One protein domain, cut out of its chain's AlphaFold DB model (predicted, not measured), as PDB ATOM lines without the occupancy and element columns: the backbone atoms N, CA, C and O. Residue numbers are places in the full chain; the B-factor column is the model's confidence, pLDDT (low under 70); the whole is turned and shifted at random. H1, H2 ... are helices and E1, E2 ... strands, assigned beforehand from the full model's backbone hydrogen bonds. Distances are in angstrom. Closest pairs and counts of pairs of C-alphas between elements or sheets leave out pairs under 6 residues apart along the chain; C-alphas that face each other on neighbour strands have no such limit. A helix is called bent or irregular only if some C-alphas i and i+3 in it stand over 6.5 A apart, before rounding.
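Overview. This is residues 86 to 223 and 285 to 291 of the 602 residues of the protein "tRNA (guanine(26)-N(2))-dimethyltransferase" of Terfezia boudieri ATCC MYA-4762 (UniProt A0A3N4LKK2). A twisted wall of four strands has H5 and H2 covering one face and no helix covering the other. H1 packs on H2, on its side away from H5; H3 and H4 pack on H5 near one end of the sheet, and the long loop of residues 119 to 134 reaches out at the opposite end. The printed part has 145 residues, with six named helices and four named strands in the order H1 E1 H2 E2 H3 H4 H5 E3 E4 H6; the sheet is mixed, in the order E1 E2 E4 E3, and the class is mixed, helices and strands. The whole is compact, with a radius of gyration of the C-alphas of 14.8 A and spans of 48 by 32 by 26 A.

Arrangement. E1, residues 99 to 102, and E2, residues 135 to 141, are parallel neighbours at 12 degrees, with N 100 and O 136 3.0 A apart, within hydrogen-bond range. E4, residues 204 to 213, is antiparallel to E2 at 156 degrees, with N 137 and O 209 at 2.8 A. E3, residues 191 to 201, forms a hairpin with E4, at 164 degrees, with N 194 and O 210 at 2.9 A; E3 bends by 59 degrees at residue 196. H5, residues 170 to 187, and H2, residues 109 to 118, are on the same face, making two layers, helices on one face of a sheet. H5, at a height over the sheet of 8.4 A, runs along the strands over E4 and E3, and only just not over E2, on which 2 of its C-alphas fall; the closest C-alphas of H5 and E3, those of Ala 183 and Ile 193, are 6.0 A apart. H2, at a height of 8.2 A, runs along the strands over E2, and only just not over E4, on which 2 of its C-alphas fall. E1, H2 and E2 form a strand-helix-strand unit, two parallel strands with a helix between, with a right-handed crossover. H5, with residues 181 to 186 alone, touches H2 at a steep tilt of 40 degrees, the same way; the closest C-alphas, of Asp 113 and Thr 185, are 6.3 A apart. H1, residues 86 to 91, touches H2, with C-alphas of Met 90 and Ala 118 closest at 5.2 A. H4, residues 153 to 160, touches H5, with C-alphas of Tyr 160 and Ser 181 closest at 4.9 A. H3, residues 144 to 147, touches H5 at Trp 147 and Gly 174, their closest C-alphas, 4.5 A apart. H3 and H6, residues 215 to 218, only graze the sheet. Every O i to N i+4 pair is within hydrogen-bond range in H1, H4 and H5, and 4 of 6 in H2; H3 and H6 are too short for such a pair.

Along the chain. H1 begins at C-alpha 86, (231.929, 223.021, 149.529). From first to last C-alpha, E4 measures 28.5 A, E3 27.5 A, H5 25.2 A, E2 19.7 A and H2 15.2 A. H2 is irregular, with C-alphas 110 and 113 7.2 A apart. H6 ends at C-alpha 218, (214.021, 232.729, 166.397).

Size, cuts and confidence. The C-alphas farthest apart, of Pro 126 and Gly 151, are 49.1 A apart. The link from H2 to E2 is long, with 16 residues. Residues 224 to 284 are not printed; C-alphas 223 and 285 are 11.0 A apart across the cut. The mean pLDDT of the printed part is 91.7, and residues 123 to 132 are under 70.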
ATOM      1  N   ALA A  86     233.196 222.282 149.509       97.75
ATOM      2  CA  ALA A  86     231.929 223.021 149.529       97.75
ATOM      3  C   ALA A  86     231.789 223.937 150.759       97.75
ATOM      4  O   ALA A  86     231.336 225.073 150.641       97.75
ATOM      5  N   GLN A  87     232.234 223.482 151.938       97.88
ATOM      6  CA  GLN A  87     232.211 224.298 153.157       97.88
ATOM      7  C   GLN A  87     233.087 225.550 153.025       97.88
ATOM      8  O   GLN A  87     232.633 226.644 153.345       97.88
ATOM      9  N   ALA A  88     234.320 225.393 152.531       97.69
ATOM     10  CA  ALA A  88     235.252 226.503 152.348       97.69
ATOM     11  C   ALA A  88     234.727 227.508 151.314       97.69
ATOM     12  O   ALA A  88     234.760 228.710 151.561       97.69
ATOM     13  N   HIS A  89     234.168 227.009 150.206       97.94
ATOM     14  CA  HIS A  89     233.542 227.837 149.172       97.94
ATOM     15  C   HIS A  89     232.408 228.702 149.736       97.94
ATOM     16  O   HIS A  89     232.351 229.908 149.494       97.94
ATOM     17  N   MET A  90     231.522 228.091 150.527       97.94
ATOM     18  CA  MET A  90     230.393 228.782 151.146       97.94
ATOM     19  C   MET A  90     230.843 229.796 152.208       97.94
ATOM     20  O   MET A  90     230.383 230.934 152.176       97.94
ATOM     21  N   TYR A  91     231.799 229.457 153.082       97.25
ATOM     22  CA  TYR A  91     232.347 230.426 154.044       97.25
ATOM     23  C   TYR A  91     233.055 231.611 153.372       97.25
ATOM     24  O   TYR A  91     233.004 232.723 153.889       97.25
ATOM     25  N   ALA A  92     233.687 231.394 152.215       96.19
ATOM     26  CA  ALA A  92     234.303 232.455 151.419       96.19
ATOM     27  C   ALA A  92     233.282 233.314 150.644       96.19
ATOM     28  O   ALA A  92     233.645 234.357 150.105       96.19
ATOM     29  N   SER A  93     232.011 232.896 150.599       92.06
ATOM     30  CA  SER A  93     230.934 233.534 149.833       92.06
ATOM     31  C   SER A  93     229.745 233.953 150.718       92.06
ATOM     32  O   SER A  93     228.608 233.564 150.425       92.06
ATOM     33  N   PRO A  94     229.959 234.718 151.807       87.69
ATOM     34  CA  PRO A  94     228.894 235.061 152.747       87.69
ATOM     35  C   PRO A  94     227.781 235.862 152.062       87.69
ATOM     36  O   PRO A  94     228.050 236.822 151.341       87.69
ATOM     37  N   HIS A  95     226.526 235.474 152.307       85.12
ATOM     38  CA  HIS A  95     225.322 236.112 151.752       85.12
ATOM     39  C   HIS A  95     225.351 236.345 150.231       85.12
ATOM     40  O   HIS A  95     224.833 237.348 149.739       85.12
ATOM     41  N   ASN A  96     225.966 235.435 149.480       88.12
ATOM     42  CA  ASN A  96     226.147 235.575 148.038       88.12
ATOM     43  C   ASN A  96     225.090 234.814 147.223       88.12
ATOM     44  O   ASN A  96     224.918 235.076 146.033       88.12
ATOM     45  N   TYR A  97     224.377 233.864 147.830       95.12
ATOM     46  CA  TYR A  97     223.490 232.956 147.102       95.12
ATOM     47  C   TYR A  97     222.029 233.107 147.516       95.12
ATOM     48  O   TYR A  97     221.691 233.025 148.691       95.12
ATOM     49  N   HIS A  98     221.152 233.293 146.532       94.81
ATOM     50  CA  HIS A  98     219.702 233.338 146.739       94.81
ATOM     51  C   HIS A  98     219.133 231.930 146.899       94.81
ATOM     52  O   HIS A  98     218.170 231.730 147.635       94.81
ATOM     53  N   VAL A  99     219.755 230.961 146.224       97.12
ATOM     54  CA  VAL A  99     219.446 229.539 146.348       97.12
ATOM     55  C   VAL A  99     220.736 228.772 146.596       97.12
ATOM     56  O   VAL A  99     221.712 228.959 145.868       97.12
ATOM     57  N   ILE A 100     220.736 227.893 147.594       98.62
ATOM     58  CA  ILE A 100     221.814 226.927 147.820       98.62
ATOM     59  C   ILE A 100     221.216 225.530 147.785       98.62
ATOM     60  O   ILE A 100     220.268 225.246 148.516       98.62
ATOM     61  N   ASP A 101     221.793 224.660 146.963       98.69
ATOM     62  CA  ASP A 101     221.436 223.252 146.888       98.69
ATOM     63  C   ASP A 101     222.542 222.361 147.456       98.69
ATOM     64  O   ASP A 101     223.667 222.329 146.950       98.69
ATOM     65  N   LEU A 102     222.210 221.649 148.532       98.69
ATOM     66  CA  LEU A 102     223.062 220.671 149.189       98.69
ATOM     67  C   LEU A 102     222.585 219.261 148.835       98.69
ATOM     68  O   LEU A 102     221.579 218.790 149.369       98.69
ATOM     69  N   ASP A 103     223.347 218.569 147.989       97.81
ATOM     70  CA  ASP A 103     223.045 217.202 147.550       97.81
ATOM     71  C   ASP A 103     224.227 216.233 147.750       97.81
ATOM     72  O   ASP A 103     224.786 215.708 146.788       97.81
ATOM     73  N   PRO A 104     224.686 216.013 148.996       97.31
ATOM     74  CA  PRO A 104     225.829 215.149 149.256       97.31
ATOM     75  C   PRO A 104     225.471 213.659 149.245       97.31
ATOM     76  O   PRO A 104     224.335 213.242 149.493       97.31
ATOM     77  N   TYR A 105     226.500 212.823 149.098       95.00
ATOM     78  CA  TYR A 105     226.397 211.407 149.442       95.00
ATOM     79  C   TYR A 105     226.264 211.237 150.963       95.00
ATOM     80  O   TYR A 105     227.153 211.605 151.732       95.00
ATOM     81  N   GLY A 106     225.162 210.640 151.409       95.88
ATOM     82  CA  GLY A 106     224.824 210.494 152.822       95.88
ATOM     83  C   GLY A 106     224.138 211.736 153.390       95.88
ATOM     84  O   GLY A 106     223.011 212.043 153.015       95.88
ATOM     85  N   THR A 107     224.792 212.411 154.333       97.62
ATOM     86  CA  THR A 107     224.180 213.460 155.162       97.62
ATOM     87  C   THR A 107     224.613 214.865 154.756       97.62
ATOM     88  O   THR A 107     225.777 215.097 154.429       97.62
ATOM     89  N   ALA A 108     223.691 215.824 154.848       98.12
ATOM     90  CA  ALA A 108     223.989 217.242 154.661       98.12
ATOM     91  C   ALA A 108     224.441 217.967 155.934       98.12
ATOM     92  O   ALA A 108     224.876 219.113 155.842       98.12
ATOM     93  N   SER A 109     224.381 217.310 157.099       97.88
ATOM     94  CA  SER A 109     224.688 217.916 158.404       97.88
ATOM     95  C   SER A 109     225.997 218.739 158.431       97.88
ATOM     96  O   SER A 109     225.946 219.897 158.851       97.88
ATOM     97  N   PRO A 110     227.139 218.258 157.885       98.00
ATOM     98  CA  PRO A 110     228.389 219.024 157.890       98.00
ATOM     99  C   PRO A 110     228.335 220.347 157.114       98.00
ATOM    100  O   PRO A 110     229.127 221.249 157.374       98.00
ATOM    101  N   PHE A 111     227.433 220.474 156.142       98.56
ATOM    102  CA  PHE A 111     227.355 221.621 155.236       98.56
ATOM    103  C   PHE A 111     226.328 222.670 155.681       98.56
ATOM    104  O   PHE A 111     226.289 223.755 155.106       98.56
ATOM    105  N   LEU A 112     225.501 222.367 156.689       98.50
ATOM    106  CA  LEU A 112     224.387 223.234 157.088       98.50
ATOM    107  C   LEU A 112     224.858 224.602 157.585       98.50
ATOM    108  O   LEU A 112     224.288 225.618 157.200       98.50
ATOM    109  N   ASP A 113     225.900 224.633 158.418       98.06
ATOM    110  CA  ASP A 113     226.404 225.877 159.011       98.06
ATOM    111  C   ASP A 113     226.922 226.852 157.943       98.06
ATOM    112  O   ASP A 113     226.448 227.984 157.845       98.06
ATOM    113  N   SER A 114     227.808 226.380 157.061       98.12
ATOM    114  CA  SER A 114     228.370 227.194 155.982       98.12
ATOM    115  C   SER A 114     227.322 227.612 154.950       98.12
ATOM    116  O   SER A 114     227.360 228.748 154.482       98.12
ATOM    117  N   ALA A 115     226.337 226.761 154.646       98.44
ATOM    118  CA  ALA A 115     225.222 227.136 153.778       98.44
ATOM    119  C   ALA A 115     224.378 228.271 154.373       98.44
ATOM    120  O   ALA A 115     224.034 229.219 153.670       98.44
ATOM    121  N   LEU A 116     224.095 228.227 155.677       97.69
ATOM    122  CA  LEU A 116     223.356 229.288 156.369       97.69
ATOM    123  C   LEU A 116     224.126 230.620 156.418       97.69
ATOM    124  O   LEU A 116     223.497 231.676 156.450       97.69
ATOM    125  N   GLN A 117     225.461 230.593 156.384       96.00
ATOM    126  CA  GLN A 117     226.291 231.801 156.258       96.00
ATOM    127  C   GLN A 117     226.325 232.347 154.823       96.00
ATOM    128  O   GLN A 117     226.348 233.559 154.604       96.00
ATOM    129  N   ALA A 118     226.327 231.462 153.826       96.75
ATOM    130  CA  ALA A 118     226.429 231.831 152.417       96.75
ATOM    131  C   ALA A 118     225.099 232.292 151.799       96.75
ATOM    132  O   ALA A 118     225.095 232.982 150.775       96.75
ATOM    133  N   ILE A 119     223.967 231.917 152.399       96.00
ATOM    134  CA  ILE A 119     222.645 232.239 151.867       96.00
ATOM    135  C   ILE A 119     222.265 233.702 152.131       96.00
ATOM    136  O   ILE A 119     222.557 234.283 153.180       96.00
ATOM    137  N   VAL A 120     221.603 234.322 151.157       92.56
ATOM    138  CA  VAL A 120     220.984 235.642 151.290       92.56
ATOM    139  C   VAL A 120     219.781 235.526 152.221       92.56
ATOM    140  O   VAL A 120     218.948 234.642 152.065       92.56
ATOM    141  N   THR A 121     219.668 236.428 153.196       87.81
ATOM    142  CA  THR A 121     218.599 236.384 154.215       87.81
ATOM    143  C   THR A 121     217.773 237.669 154.289       87.81
ATOM    144  O   THR A 121     216.980 237.826 155.220       87.81
ATOM    145  N   LYS A 122     218.022 238.623 153.385       78.38
ATOM    146  CA  LYS A 122     217.326 239.913 153.283       78.38
ATOM    147  C   LYS A 122     216.477 239.943 152.014       78.38
ATOM    148  O   LYS A 122     216.816 239.278 151.042       78.38
ATOM    149  N   ASP A 123     215.450 240.788 152.013       60.69
ATOM    150  CA  ASP A 123     214.779 241.239 150.794       60.69
ATOM    151  C   ASP A 123     215.755 242.058 149.944       60.69
ATOM    152  O   ASP A 123     215.930 243.257 150.150       60.69
ATOM    153  N   SER A 124     216.462 241.412 149.023       47.09
ATOM    154  CA  SER A 124     217.368 242.084 148.089       47.09
ATOM    155  C   SER A 124     216.802 242.086 146.670       47.09
ATOM    156  O   SER A 124     217.463 241.631 145.739       47.09
ATOM    157  N   GLY A 125     215.583 242.606 146.485       44.88
ATOM    158  CA  GLY A 125     215.039 242.843 145.147       44.88
ATOM    159  C   GLY A 125     213.762 243.698 145.117       44.88
ATOM    160  O   GLY A 125     212.816 243.387 145.840       44.88
ATOM    161  N   PRO A 126     213.686 244.742 144.267       35.59
ATOM    162  CA  PRO A 126     212.429 245.404 143.939       35.59
ATOM    163  C   PRO A 126     211.645 244.504 142.969       35.59
ATOM    164  O   PRO A 126     212.106 244.258 141.858       35.59
ATOM    165  N   GLY A 127     210.493 243.970 143.391       41.31
ATOM    166  CA  GLY A 127     209.596 243.213 142.499       41.31
ATOM    167  C   GLY A 127     208.930 241.954 143.062       41.31
ATOM    168  O   GLY A 127     208.187 241.305 142.334       41.31
ATOM    169  N   HIS A 128     209.140 241.578 144.328       42.06
ATOM    170  CA  HIS A 128     208.385 240.465 144.919       42.06
ATOM    171  C   HIS A 128     206.993 240.926 145.373       42.06
ATOM    172  O   HIS A 128     206.815 241.428 146.479       42.06
ATOM    173  N   ALA A 129     205.994 240.722 144.511       35.00
ATOM    174  CA  ALA A 129     204.570 240.884 144.820       35.00
ATOM    175  C   ALA A 129     204.024 239.807 145.793       35.00
ATOM    176  O   ALA A 129     202.850 239.825 146.149       35.00
ATOM    177  N   THR A 130     204.867 238.878 146.258       38.97
ATOM    178  CA  THR A 130     204.536 237.879 147.283       38.97
ATOM    179  C   THR A 130     205.404 238.134 148.519       38.97
ATOM    180  O   THR A 130     206.613 237.916 148.511       38.97
ATOM    181  N   GLY A 131     204.804 238.679 149.581       40.72
ATOM    182  CA  GLY A 131     205.493 239.205 150.767       40.72
ATOM    183  C   GLY A 131     206.189 238.163 151.657       40.72
ATOM    184  O   GLY A 131     205.761 237.933 152.785       40.72
ATOM    185  N   GLY A 132     207.288 237.566 151.193       53.12
ATOM    186  CA  GLY A 132     208.085 236.618 151.975       53.12
ATOM    187  C   GLY A 132     209.574 236.667 151.650       53.12
ATOM    188  O   GLY A 132     210.071 235.809 150.924       53.12
ATOM    189  N   GLY A 133     210.289 237.639 152.214       71.38
ATOM    190  CA  GLY A 133     211.737 237.759 152.069       71.38
ATOM    191  C   GLY A 133     212.549 236.573 152.584       71.38
ATOM    192  O   GLY A 133     212.147 235.885 153.525       71.38
ATOM    193  N   GLY A 134     213.728 236.359 151.991       86.44
ATOM    194  CA  GLY A 134     214.691 235.324 152.385       86.44
ATOM    195  C   GLY A 134     215.282 234.544 151.207       86.44
ATOM    196  O   GLY A 134     214.867 234.707 150.063       86.44
ATOM    197  N   GLY A 135     216.258 233.687 151.497       93.69
ATOM    198  CA  GLY A 135     216.871 232.775 150.529       93.69
ATOM    199  C   GLY A 135     216.306 231.361 150.633       93.69
ATOM    200  O   GLY A 135     215.774 230.970 151.674       93.69
ATOM    201  N   LEU A 136     216.429 230.582 149.559       96.56
ATOM    202  CA  LEU A 136     215.978 229.194 149.483       96.56
ATOM    203  C   LEU A 136     217.137 228.217 149.726       96.56
ATOM    204  O   LEU A 136     218.073 228.126 148.935       96.56
ATOM    205  N   LEU A 137     217.056 227.456 150.811       98.56
ATOM    206  CA  LEU A 137     217.962 226.354 151.102       98.56
ATOM    207  C   LEU A 137     217.292 225.033 150.714       98.56
ATOM    208  O   LEU A 137     216.257 224.660 151.268       98.56
ATOM    209  N   CYS A 138     217.909 224.313 149.788       98.62
ATOM    210  CA  CYS A 138     217.494 222.982 149.380       98.62
ATOM    211  C   CYS A 138     218.459 221.951 149.971       98.62
ATOM    212  O   CYS A 138     219.666 222.048 149.763       98.62
ATOM    213  N   VAL A 139     217.945 220.956 150.692       98.75
ATOM    214  CA  VAL A 139     218.780 219.954 151.370       98.75
ATOM    215  C   VAL A 139     218.312 218.547 151.037       98.75
ATOM    216  O   VAL A 139     217.155 218.204 151.281       98.75
ATOM    217  N   THR A 140     219.226 217.718 150.534       98.50
ATOM    218  CA  THR A 140     219.047 216.269 150.410       98.50
ATOM    219  C   THR A 140     219.820 215.530 151.503       98.50
ATOM    220  O   THR A 140     220.964 215.859 151.802       98.50
ATOM    221  N   CYS A 141     219.227 214.483 152.080       98.12
ATOM    222  CA  CYS A 141     219.936 213.490 152.893       98.12
ATOM    223  C   CYS A 141     219.564 212.079 152.425       98.12
ATOM    224  O   CYS A 141     218.395 211.698 152.456       98.12
ATOM    225  N   THR A 142     220.547 211.285 152.009       96.50
ATOM    226  CA  THR A 142     220.380 209.919 151.476       96.50
ATOM    227  C   THR A 142     220.699 208.824 152.503       96.50
ATOM    228  O   THR A 142     220.584 207.632 152.224       96.50
ATOM    229  N   ASP A 143     221.064 209.192 153.731       95.62
ATOM    230  CA  ASP A 143     221.383 208.284 154.831       95.62
ATOM    231  C   ASP A 143     220.150 207.867 155.655       95.62
ATOM    232  O   ASP A 143     220.165 207.900 156.885       95.62
ATOM    233  N   ALA A 144     219.083 207.397 154.995       94.12
ATOM    234  CA  ALA A 144     217.826 206.991 155.649       94.12
ATOM    235  C   ALA A 144     217.992 205.929 156.747       94.12
ATOM    236  O   ALA A 144     217.226 205.892 157.706       94.12
ATOM    237  N   GLY A 145     219.035 205.097 156.667       93.88
ATOM    238  CA  GLY A 145     219.386 204.167 157.745       93.88
ATOM    239  C   GLY A 145     219.753 204.848 159.072       93.88
ATOM    240  O   GLY A 145     219.729 204.185 160.104       93.88
ATOM    241  N   VAL A 146     220.077 206.144 159.051       95.88
ATOM    242  CA  VAL A 146     220.394 206.968 160.223       95.88
ATOM    243  C   VAL A 146     219.178 207.783 160.663       95.88
ATOM    244  O   VAL A 146     218.800 207.716 161.828       95.88
ATOM    245  N   TRP A 147     218.544 208.544 159.763       94.25
ATOM    246  CA  TRP A 147     217.442 209.443 160.138       94.25
ATOM    247  C   TRP A 147     216.059 208.772 160.195       94.25
ATOM    248  O   TRP A 147     215.186 209.264 160.902       94.25
ATOM    249  N   ALA A 148     215.845 207.645 159.503       94.31
ATOM    250  CA  ALA A 148     214.556 206.934 159.431       94.31
ATOM    251  C   ALA A 148     214.540 205.606 160.209       94.31
ATOM    252  O   ALA A 148     213.665 204.761 159.996       94.31
ATOM    253  N   SER A 149     215.533 205.365 161.068       93.25
ATOM    254  CA  SER A 149     215.725 204.086 161.751       93.25
ATOM    255  C   SER A 149     216.387 204.280 163.111       93.25
ATOM    256  O   SER A 149     217.003 205.299 163.391       93.25
ATOM    257  N   THR A 150     216.272 203.265 163.962       94.06
ATOM    258  CA  THR A 150     216.934 203.200 165.273       94.06
ATOM    259  C   THR A 150     218.226 202.382 165.244       94.06
ATOM    260  O   THR A 150     218.831 202.165 166.287       94.06
ATOM    261  N   GLY A 151     218.671 201.937 164.061       93.12
ATOM    262  CA  GLY A 151     219.880 201.119 163.911       93.12
ATOM    263  C   GLY A 151     221.193 201.847 164.221       93.12
ATOM    264  O   GLY A 151     222.167 201.184 164.553       93.12
ATOM    265  N   TYR A 152     221.210 203.181 164.127       95.50
ATOM    266  CA  TYR A 152     222.379 204.034 164.393       95.50
ATOM    267  C   TYR A 152     221.951 205.294 165.152       95.50
ATOM    268  O   TYR A 152     222.090 206.421 164.665       95.50
ATOM    269  N   ALA A 153     221.311 205.109 166.306       96.38
ATOM    270  CA  ALA A 153     220.688 206.203 167.047       96.38
ATOM    271  C   ALA A 153     221.723 207.208 167.587       96.38
ATOM    272  O   ALA A 153     221.485 208.413 167.555       96.38
ATOM    273  N   GLU A 154     222.899 206.729 167.994       96.88
ATOM    274  CA  GLU A 154     224.047 207.546 168.394       96.88
ATOM    275  C   GLU A 154     224.547 208.433 167.247       96.88
ATOM    276  O   GLU A 154     224.796 209.624 167.438       96.88
ATOM    277  N   LYS A 155     224.621 207.882 166.029       97.69
ATOM    278  CA  LYS A 155     225.001 208.637 164.834       97.69
ATOM    279  C   LYS A 155     223.921 209.640 164.438       97.69
ATOM    280  O   LYS A 155     224.245 210.757 164.046       97.69
ATOM    281  N   CYS A 156     222.650 209.257 164.554       98.00
ATOM    282  CA  CYS A 156     221.521 210.147 164.308       98.00
ATOM    283  C   CYS A 156     221.578 211.369 165.228       98.00
ATOM    284  O   CYS A 156     221.524 212.500 164.748       98.00
ATOM    285  N   PHE A 157     221.812 211.151 166.524       98.12
ATOM    286  CA  PHE A 157     221.974 212.233 167.486       98.12
ATOM    287  C   PHE A 157     223.178 213.124 167.156       98.12
ATOM    288  O   PHE A 157     223.048 214.346 167.153       98.12
ATOM    289  N   ALA A 158     224.328 212.535 166.812       97.94
ATOM    290  CA  ALA A 158     225.526 213.293 166.456       97.94
ATOM    291  C   ALA A 158     225.339 214.180 165.210       97.94
ATOM    292  O   ALA A 158     225.875 215.285 165.163       97.94
ATOM    293  N   LEU A 159     224.586 213.718 164.206       97.88
ATOM    294  CA  LEU A 159     224.375 214.451 162.952       97.88
ATOM    295  C   LEU A 159     223.201 215.438 163.012       97.88
ATOM    296  O   LEU A 159     223.269 216.507 162.403       97.88
ATOM    297  N   TYR A 160     222.119 215.094 163.710       98.25
ATOM    298  CA  TYR A 160     220.859 215.845 163.655       98.25
ATOM    299  C   TYR A 160     220.436 216.470 164.989       98.25
ATOM    300  O   TYR A 160     219.467 217.223 165.025       98.25
ATOM    301  N   GLY A 161     221.146 216.184 166.083       97.00
ATOM    302  CA  GLY A 161     220.873 216.755 167.404       97.00
ATOM    303  C   GLY A 161     219.645 216.176 168.114       97.00
ATOM    304  O   GLY A 161     219.214 216.730 169.123       97.00
ATOM    305  N   GLY A 162     219.076 215.077 167.611       97.31
ATOM    306  CA  GLY A 162     217.902 214.433 168.192       97.31
ATOM    307  C   GLY A 162     217.871 212.925 167.967       97.31
ATOM    308  O   GLY A 162     218.563 212.389 167.104       97.31
ATOM    309  N   MET A 163     217.073 212.236 168.780       97.75
ATOM    310  CA  MET A 163     216.916 210.786 168.740       97.75
ATOM    311  C   MET A 163     215.828 210.365 167.740       97.75
ATOM    312  O   MET A 163     214.729 210.933 167.763       97.75
ATOM    313  N   PRO A 164     216.073 209.339 166.907       96.88
ATOM    314  CA  PRO A 164     215.044 208.763 166.051       96.88
ATOM    315  C   PRO A 164     214.037 207.962 166.883       96.88
ATOM    316  O   PRO A 164     214.286 207.628 168.044       96.88
ATOM    317  N   ILE A 165     212.905 207.600 166.275       94.69
ATOM    318  CA  ILE A 165     211.939 206.678 166.886       94.69
ATOM    319  C   ILE A 165     211.788 205.407 166.061       94.69
ATOM    320  O   ILE A 165     211.924 205.399 164.837       94.69
ATOM    321  N   LYS A 166     211.445 204.321 166.748       92.06
ATOM    322  CA  LYS A 166     211.019 203.074 166.123       92.06
ATOM    323  C   LYS A 166     209.534 203.148 165.775       92.06
ATOM    324  O   LYS A 166     208.724 203.557 166.597       92.06
ATOM    325  N   GLY A 167     209.161 202.678 164.591       89.44
ATOM    326  CA  GLY A 167     207.760 202.587 164.182       89.44
ATOM    327  C   GLY A 167     207.548 203.088 162.764       89.44
ATOM    328  O   GLY A 167     208.499 203.431 162.070       89.44
ATOM    329  N   ASP A 168     206.293 203.108 162.328       90.25
ATOM    330  CA  ASP A 168     205.962 203.404 160.931       90.25
ATOM    331  C   ASP A 168     206.126 204.885 160.570       90.25
ATOM    332  O   ASP A 168     206.348 205.200 159.406       90.25
ATOM    333  N   ALA A 169     206.087 205.775 161.563       92.94
ATOM    334  CA  ALA A 169     206.304 207.212 161.399       92.94
ATOM    335  C   ALA A 169     207.792 207.618 161.352       92.94
ATOM    336  O   ALA A 169     208.099 208.810 161.366       92.94
ATOM    337  N   SER A 170     208.731 206.662 161.302       94.50
ATOM    338  CA  SER A 170     210.173 206.948 161.373       94.50
ATOM    339  C   SER A 170     210.670 207.866 160.253       94.50
ATOM    340  O   SER A 170     211.543 208.696 160.486       94.50
ATOM    341  N   HIS A 171     210.082 207.770 159.057       95.25
ATOM    342  CA  HIS A 171     210.421 208.639 157.931       95.25
ATOM    343  C   HIS A 171     210.053 210.103 158.192       95.25
ATOM    344  O   HIS A 171     210.869 210.994 157.967       95.25
ATOM    345  N   GLU A 172     208.860 210.356 158.734       95.88
ATOM    346  CA  GLU A 172     208.447 211.716 159.081       95.88
ATOM    347  C   GLU A 172     209.276 212.267 160.250       95.88
ATOM    348  O   GLU A 172     209.689 213.425 160.237       95.88
ATOM    349  N   VAL A 173     209.583 211.427 161.243       96.69
ATOM    350  CA  VAL A 173     210.492 211.788 162.342       96.69
ATOM    351  C   VAL A 173     211.852 212.211 161.809       96.69
ATOM    352  O   VAL A 173     212.383 213.225 162.247       96.69
ATOM    353  N   GLY A 174     212.393 211.495 160.829       97.25
ATOM    354  CA  GLY A 174     213.651 211.869 160.205       97.25
ATOM    355  C   GLY A 174     213.609 213.200 159.464       97.25
ATOM    356  O   GLY A 174     214.524 214.002 159.636       97.25
ATOM    357  N   LEU A 175     212.528 213.497 158.729       98.12
ATOM    358  CA  LEU A 175     212.323 214.836 158.156       98.12
ATOM    359  C   LEU A 175     212.352 215.904 159.254       98.12
ATOM    360  O   LEU A 175     213.057 216.904 159.139       98.12
ATOM    361  N   ARG A 176     211.651 215.662 160.365       98.38
ATOM    362  CA  ARG A 176     211.610 216.587 161.506       98.38
ATOM    363  C   ARG A 176     212.967 216.745 162.193       98.38
ATOM    364  O   ARG A 176     213.256 217.837 162.677       98.38
ATOM    365  N   LEU A 177     213.797 215.705 162.240       98.56
ATOM    366  CA  LEU A 177     215.165 215.760 162.769       98.56
ATOM    367  C   LEU A 177     216.090 216.578 161.859       98.56
ATOM    368  O   LEU A 177     216.839 217.422 162.347       98.56
ATOM    369  N   ILE A 178     215.993 216.392 160.540       98.69
ATOM    370  CA  ILE A 178     216.752 217.182 159.561       98.69
ATOM    371  C   ILE A 178     216.378 218.664 159.682       98.69
ATOM    372  O   ILE A 178     217.257 219.508 159.849       98.69
ATOM    373  N   ILE A 179     215.080 218.984 159.681       98.75
ATOM    374  CA  ILE A 179     214.595 220.366 159.821       98.75
ATOM    375  C   ILE A 179     215.025 220.962 161.166       98.75
ATOM    376  O   ILE A 179     215.444 222.115 161.214       98.75
ATOM    377  N   TYR A 180     214.982 220.189 162.254       98.56
ATOM    378  CA  TYR A 180     215.447 220.636 163.570       98.56
ATOM    379  C   TYR A 180     216.939 220.979 163.591       98.56
ATOM    380  O   TYR A 180     217.319 222.016 164.140       98.56
ATOM    381  N   SER A 181     217.779 220.157 162.959       98.62
ATOM    382  CA  SER A 181     219.215 220.427 162.819       98.62
ATOM    383  C   SER A 181     219.469 221.743 162.073       98.62
ATOM    384  O   SER A 181     220.260 222.583 162.514       98.62
ATOM    385  N   ILE A 182     218.711 221.992 161.000       98.69
ATOM    386  CA  ILE A 182     218.776 223.248 160.240       98.69
ATOM    387  C   ILE A 182     218.292 224.423 161.104       98.69
ATOM    388  O   ILE A 182     218.973 225.442 161.193       98.69
ATOM    389  N   ALA A 183     217.160 224.274 161.797       98.38
ATOM    390  CA  ALA A 183     216.556 225.319 162.621       98.38
ATOM    391  C   ALA A 183     217.461 225.747 163.784       98.38
ATOM    392  O   ALA A 183     217.649 226.937 164.032       98.38
ATOM    393  N   THR A 184     218.037 224.777 164.499       98.06
ATOM    394  CA  THR A 184     218.932 225.033 165.634       98.06
ATOM    395  C   THR A 184     220.276 225.599 165.202       98.06
ATOM    396  O   THR A 184     220.848 226.411 165.927       98.06
ATOM    397  N   THR A 185     220.768 225.232 164.017       98.31
ATOM    398  CA  THR A 185     221.971 225.844 163.437       98.31
ATOM    399  C   THR A 185     221.695 227.286 163.006       98.31
ATOM    400  O   THR A 185     222.434 228.184 163.396       98.31
ATOM    401  N   ALA A 186     220.583 227.540 162.307       97.69
ATOM    402  CA  ALA A 186     220.171 228.874 161.861       97.69
ATOM    403  C   ALA A 186     219.954 229.849 163.033       97.69
ATOM    404  O   ALA A 186     220.410 230.997 163.003       97.69
ATOM    405  N   ALA A 187     219.319 229.374 164.106       97.19
ATOM    406  CA  ALA A 187     218.982 230.190 165.265       97.19
ATOM    407  C   ALA A 187     220.202 230.794 165.977       97.19
ATOM    408  O   ALA A 187     220.104 231.911 166.486       97.19
ATOM    409  N   LYS A 188     221.361 230.113 165.959       96.00
ATOM    410  CA  LYS A 188     222.632 230.630 166.514       96.00
ATOM    411  C   LYS A 188     223.050 231.956 165.870       96.00
ATOM    412  O   LYS A 188     223.725 232.756 166.509       96.00
ATOM    413  N   TYR A 189     222.606 232.203 164.640       95.06
ATOM    414  CA  TYR A 189     222.936 233.388 163.846       95.06
ATOM    415  C   TYR A 189     221.773 234.385 163.726       95.06
ATOM    416  O   TYR A 189     221.820 235.313 162.917       95.06
ATOM    417  N   GLY A 190     220.707 234.216 164.516       94.69
ATOM    418  CA  GLY A 190     219.520 235.073 164.434       94.69
ATOM    419  C   GLY A 190     218.696 234.857 163.156       94.69
ATOM    420  O   GLY A 190     217.942 235.748 162.748       94.69
ATOM    421  N   LEU A 191     218.850 233.693 162.519       95.38
ATOM    422  CA  LEU A 191     218.109 233.295 161.329       95.38
ATOM    423  C   LEU A 191     216.947 232.379 161.717       95.38
ATOM    424  O   LEU A 191     217.110 231.435 162.489       95.38
ATOM    425  N   ALA A 192     215.774 232.667 161.168       95.31
ATOM    426  CA  ALA A 192     214.591 231.833 161.275       95.31
ATOM    427  C   ALA A 192     214.413 231.024 159.989       95.31
ATOM    428  O   ALA A 192     214.802 231.465 158.903       95.31
ATOM    429  N   ILE A 193     213.803 229.848 160.131       96.88
ATOM    430  CA  ILE A 193     213.506 228.962 159.013       96.88
ATOM    431  C   ILE A 193     212.005 228.758 158.853       96.88
ATOM    432  O   ILE A 193     211.255 228.735 159.832       96.88
ATOM    433  N   GLU A 194     211.599 228.540 157.614       96.25
ATOM    434  CA  GLU A 194     210.241 228.187 157.233       96.25
ATOM    435  C   GLU A 194     210.305 227.030 156.226       96.25
ATOM    436  O   GLU A 194     210.726 227.232 155.081       96.25
ATOM    437  N   PRO A 195     209.967 225.798 156.645       97.50
ATOM    438  CA  PRO A 195     209.848 224.668 155.732       97.50
ATOM    439  C   PRO A 195     208.748 224.924 154.699       97.50
ATOM    440  O   PRO A 195     207.590 225.109 155.053       97.50
ATOM    441  N   LEU A 196     209.122 224.935 153.422       97.38
ATOM    442  CA  LEU A 196     208.209 225.146 152.298       97.38
ATOM    443  C   LEU A 196     207.636 223.823 151.793       97.38
ATOM    444  O   LEU A 196     206.450 223.733 151.494       97.38
ATOM    445  N   LEU A 197     208.485 222.798 151.712       97.69
ATOM    446  CA  LEU A 197     208.130 221.451 151.271       97.69
ATOM    447  C   LEU A 197     209.162 220.456 151.814       97.69
ATOM    448  O   LEU A 197     210.363 220.647 151.618       97.69
ATOM    449  N   SER A 198     208.715 219.385 152.469       97.81
ATOM    450  CA  SER A 198     209.590 218.383 153.094       97.81
ATOM    451  C   SER A 198     209.170 216.971 152.717       97.81
ATOM    452  O   SER A 198     208.172 216.470 153.218       97.81
ATOM    453  N   LEU A 199     209.937 216.308 151.854       96.44
ATOM    454  CA  LEU A 199     209.556 215.036 151.248       96.44
ATOM    455  C   LEU A 199     210.486 213.899 151.665       96.44
ATOM    456  O   LEU A 199     211.704 213.999 151.527       96.44
ATOM    457  N   SER A 200     209.908 212.780 152.102       93.81
ATOM    458  CA  SER A 200     210.599 211.488 152.169       93.81
ATOM    459  C   SER A 200     210.279 210.695 150.905       93.81
ATOM    460  O   SER A 200     209.142 210.262 150.717       93.81
ATOM    461  N   ILE A 201     211.276 210.480 150.050       89.25
ATOM    462  CA  ILE A 201     211.119 209.859 148.735       89.25
ATOM    463  C   ILE A 201     212.036 208.639 148.656       89.25
ATOM    464  O   ILE A 201     213.256 208.770 148.604       89.25
ATOM    465  N   ASP A 202     211.443 207.447 148.630       82.38
ATOM    466  CA  ASP A 202     212.148 206.163 148.606       82.38
ATOM    467  C   ASP A 202     213.178 206.037 149.750       82.38
ATOM    468  O   ASP A 202     212.835 205.678 150.878       82.38
ATOM    469  N   PHE A 203     214.444 206.348 149.468       82.81
ATOM    470  CA  PHE A 203     215.588 206.233 150.375       82.81
ATOM    471  C   PHE A 203     216.263 207.578 150.695       82.81
ATOM    472  O   PHE A 203     217.319 207.584 151.326       82.81
ATOM    473  N   TYR A 204     215.680 208.712 150.292       93.12
ATOM    474  CA  TYR A 204     216.217 210.036 150.605       93.12
ATOM    475  C   TYR A 204     215.158 211.000 151.143       93.12
ATOM    476  O   TYR A 204     213.967 210.893 150.861       93.12
ATOM    477  N   ALA A 205     215.621 211.952 151.941       97.44
ATOM    478  CA  ALA A 205     214.863 213.106 152.387       97.44
ATOM    479  C   ALA A 205     215.245 214.309 151.528       97.44
ATOM    480  O   ALA A 205     216.428 214.509 151.249       97.44
ATOM    481  N   ARG A 206     214.260 215.117 151.142       97.88
ATOM    482  CA  ARG A 206     214.452 216.376 150.425       97.88
ATOM    483  C   ARG A 206     213.623 217.465 151.082       97.88
ATOM    484  O   ARG A 206     212.399 217.376 151.089       97.88
ATOM    485  N   VAL A 207     214.282 218.484 151.622       98.56
ATOM    486  CA  VAL A 207     213.613 219.612 152.280       98.56
ATOM    487  C   VAL A 207     213.965 220.925 151.589       98.56
ATOM    488  O   VAL A 207     215.121 221.168 151.242       98.56
ATOM    489  N   PHE A 208     212.950 221.753 151.377       98.56
ATOM    490  CA  PHE A 208     213.039 223.097 150.816       98.56
ATOM    491  C   PHE A 208     212.673 224.081 151.917       98.56
ATOM    492  O   PHE A 208     211.581 224.003 152.479       98.56
ATOM    493  N   ILE A 209     213.593 224.972 152.266       98.19
ATOM    494  CA  ILE A 209     213.469 225.835 153.437       98.19
ATOM    495  C   ILE A 209     213.749 227.274 153.031       98.19
ATOM    496  O   ILE A 209     214.809 227.576 152.489       98.19
ATOM    497  N   ARG A 210     212.826 228.180 153.351       97.25
ATOM    498  CA  ARG A 210     213.098 229.616 153.306       97.25
ATOM    499  C   ARG A 210     213.869 230.010 154.562       97.25
ATOM    500  O   ARG A 210     213.456 229.688 155.678       97.25
ATOM    501  N   VAL A 211     214.982 230.713 154.382       96.50
ATOM    502  CA  VAL A 211     215.832 231.223 155.462       96.50
ATOM    503  C   VAL A 211     215.774 232.742 155.459       96.50
ATOM    504  O   VAL A 211     216.081 233.387 154.455       96.50
ATOM    505  N   LYS A 212     215.409 233.331 156.597       93.81
ATOM    506  CA  LYS A 212     215.277 234.784 156.743       93.81
ATOM    507  C   LYS A 212     215.837 235.269 158.066       93.81
ATOM    508  O   LYS A 212     215.815 234.563 159.074       93.81
ATOM    509  N   LYS A 213     216.323 236.507 158.092       92.50
ATOM    510  CA  LYS A 213     216.779 237.129 159.336       92.50
ATOM    511  C   LYS A 213     215.572 237.623 160.131       92.50
ATOM    512  O   LYS A 213     214.909 238.566 159.716       92.50
ATOM    513  N   SER A 214     215.291 237.007 161.279       91.62
ATOM    514  CA  SER A 214     214.178 237.417 162.143       91.62
ATOM    515  C   SER A 214     214.445 237.045 163.597       91.62
ATOM    516  O   SER A 214     214.203 235.922 164.036       91.62
ATOM    517  N   ALA A 215     214.903 238.022 164.384       88.00
ATOM    518  CA  ALA A 215     215.137 237.828 165.815       88.00
ATOM    519  C   ALA A 215     213.845 237.511 166.589       88.00
ATOM    520  O   ALA A 215     213.898 236.875 167.639       88.00
ATOM    521  N   ALA A 216     212.686 237.950 166.085       88.50
ATOM    522  CA  ALA A 216     211.390 237.636 166.678       88.50
ATOM    523  C   ALA A 216     211.029 236.160 166.469       88.50
ATOM    524  O   ALA A 216     210.692 235.470 167.427       88.50
ATOM    525  N   GLU A 217     211.163 235.644 165.245       90.94
ATOM    526  CA  GLU A 217     210.797 234.257 164.948       90.94
ATOM    527  C   GLU A 217     211.758 233.234 165.547       90.94
ATOM    528  O   GLU A 217     211.320 232.156 165.945       90.94
ATOM    529  N   VAL A 218     213.040 233.580 165.702       93.50
ATOM    530  CA  VAL A 218     214.021 232.729 166.397       93.50
ATOM    531  C   VAL A 218     213.566 232.391 167.821       93.50
ATOM    532  O   VAL A 218     213.764 231.266 168.280       93.50
ATOM    533  N   LYS A 219     212.875 233.311 168.509       93.44
ATOM    534  CA  LYS A 219     212.341 233.063 169.861       93.44
ATOM    535  C   LYS A 219     211.266 231.969 169.883       93.44
ATOM    536  O   LYS A 219     211.083 231.316 170.905       93.44
ATOM    537  N   ASN A 220     210.601 231.716 168.753       93.19
ATOM    538  CA  ASN A 220     209.589 230.666 168.624       93.19
ATOM    539  C   ASN A 220     210.195 229.263 168.441       93.19
ATOM    540  O   ASN A 220     209.450 228.280 168.443       93.19
ATOM    541  N   LEU A 221     211.521 229.130 168.284       95.50
ATOM    542  CA  LEU A 221     212.167 227.844 168.005       95.50
ATOM    543  C   LEU A 221     211.847 226.786 169.065       95.50
ATOM    544  O   LEU A 221     211.510 225.656 168.719       95.50
ATOM    545  N   ALA A 222     211.912 227.150 170.350       94.88
ATOM    546  CA  ALA A 222     211.643 226.217 171.442       94.88
ATOM    547  C   ALA A 222     210.193 225.706 171.421       94.88
ATOM    548  O   ALA A 222     209.956 224.520 171.633       94.88
ATOM    549  N   SER A 223     209.221 226.570 171.100       93.12
ATOM    550  CA  SER A 223     207.818 226.163 170.927       93.12
ATOM    551  C   SER A 223     207.558 225.375 169.643       93.12
ATOM    552  O   SER A 223     206.597 224.617 169.583       93.12
ATOM    553  N   MET A 285     213.025 217.293 167.973       97.94
ATOM    554  CA  MET A 285     212.791 217.393 166.530       97.94
ATOM    555  C   MET A 285     211.847 218.555 166.214       97.94
ATOM    556  O   MET A 285     211.238 219.135 167.115       97.94
ATOM    557  N   TRP A 286     211.691 218.888 164.935       97.69
ATOM    558  CA  TRP A 286     210.810 219.960 164.491       97.69
ATOM    559  C   TRP A 286     209.342 219.610 164.753       97.69
ATOM    560  O   TRP A 286     208.810 218.631 164.227       97.69
ATOM    561  N   GLY A 287     208.690 220.431 165.569       95.06
ATOM    562  CA  GLY A 287     207.272 220.373 165.913       95.06
ATOM    563  C   GLY A 287     206.435 221.459 165.230       95.06
ATOM    564  O   GLY A 287     205.329 221.730 165.682       95.06
ATOM    565  N   GLY A 288     206.954 222.116 164.190       92.69
ATOM    566  CA  GLY A 288     206.159 222.970 163.307       92.69
ATOM    567  C   GLY A 288     205.623 222.211 162.090       92.69
ATOM    568  O   GLY A 288     205.767 220.982 161.985       92.69
ATOM    569  N   ASP A 289     205.054 222.973 161.159       93.38
ATOM    570  CA  ASP A 289     204.576 222.476 159.870       93.38
ATOM    571  C   ASP A 289     205.738 221.989 158.994       93.38
ATOM    572  O   ASP A 289     206.862 222.496 159.083       93.38
ATOM    573  N   LEU A 290     205.477 220.959 158.186       94.88
ATOM    574  CA  LEU A 290     206.459 220.381 157.259       94.88
ATOM    575  C   LEU A 290     206.471 221.083 155.899       94.88
ATOM    576  O   LEU A 290     207.483 221.023 155.195       94.88
ATOM    577  N   HIS A 291     205.363 221.732 155.551       95.00
ATOM    578  CA  HIS A 291     205.161 222.409 154.280       95.00
ATOM    579  C   HIS A 291     204.405 223.717 154.503       95.00
ATOM    580  O   HIS A 291     203.697 223.873 155.499       95.00
TER     581      HIS A 291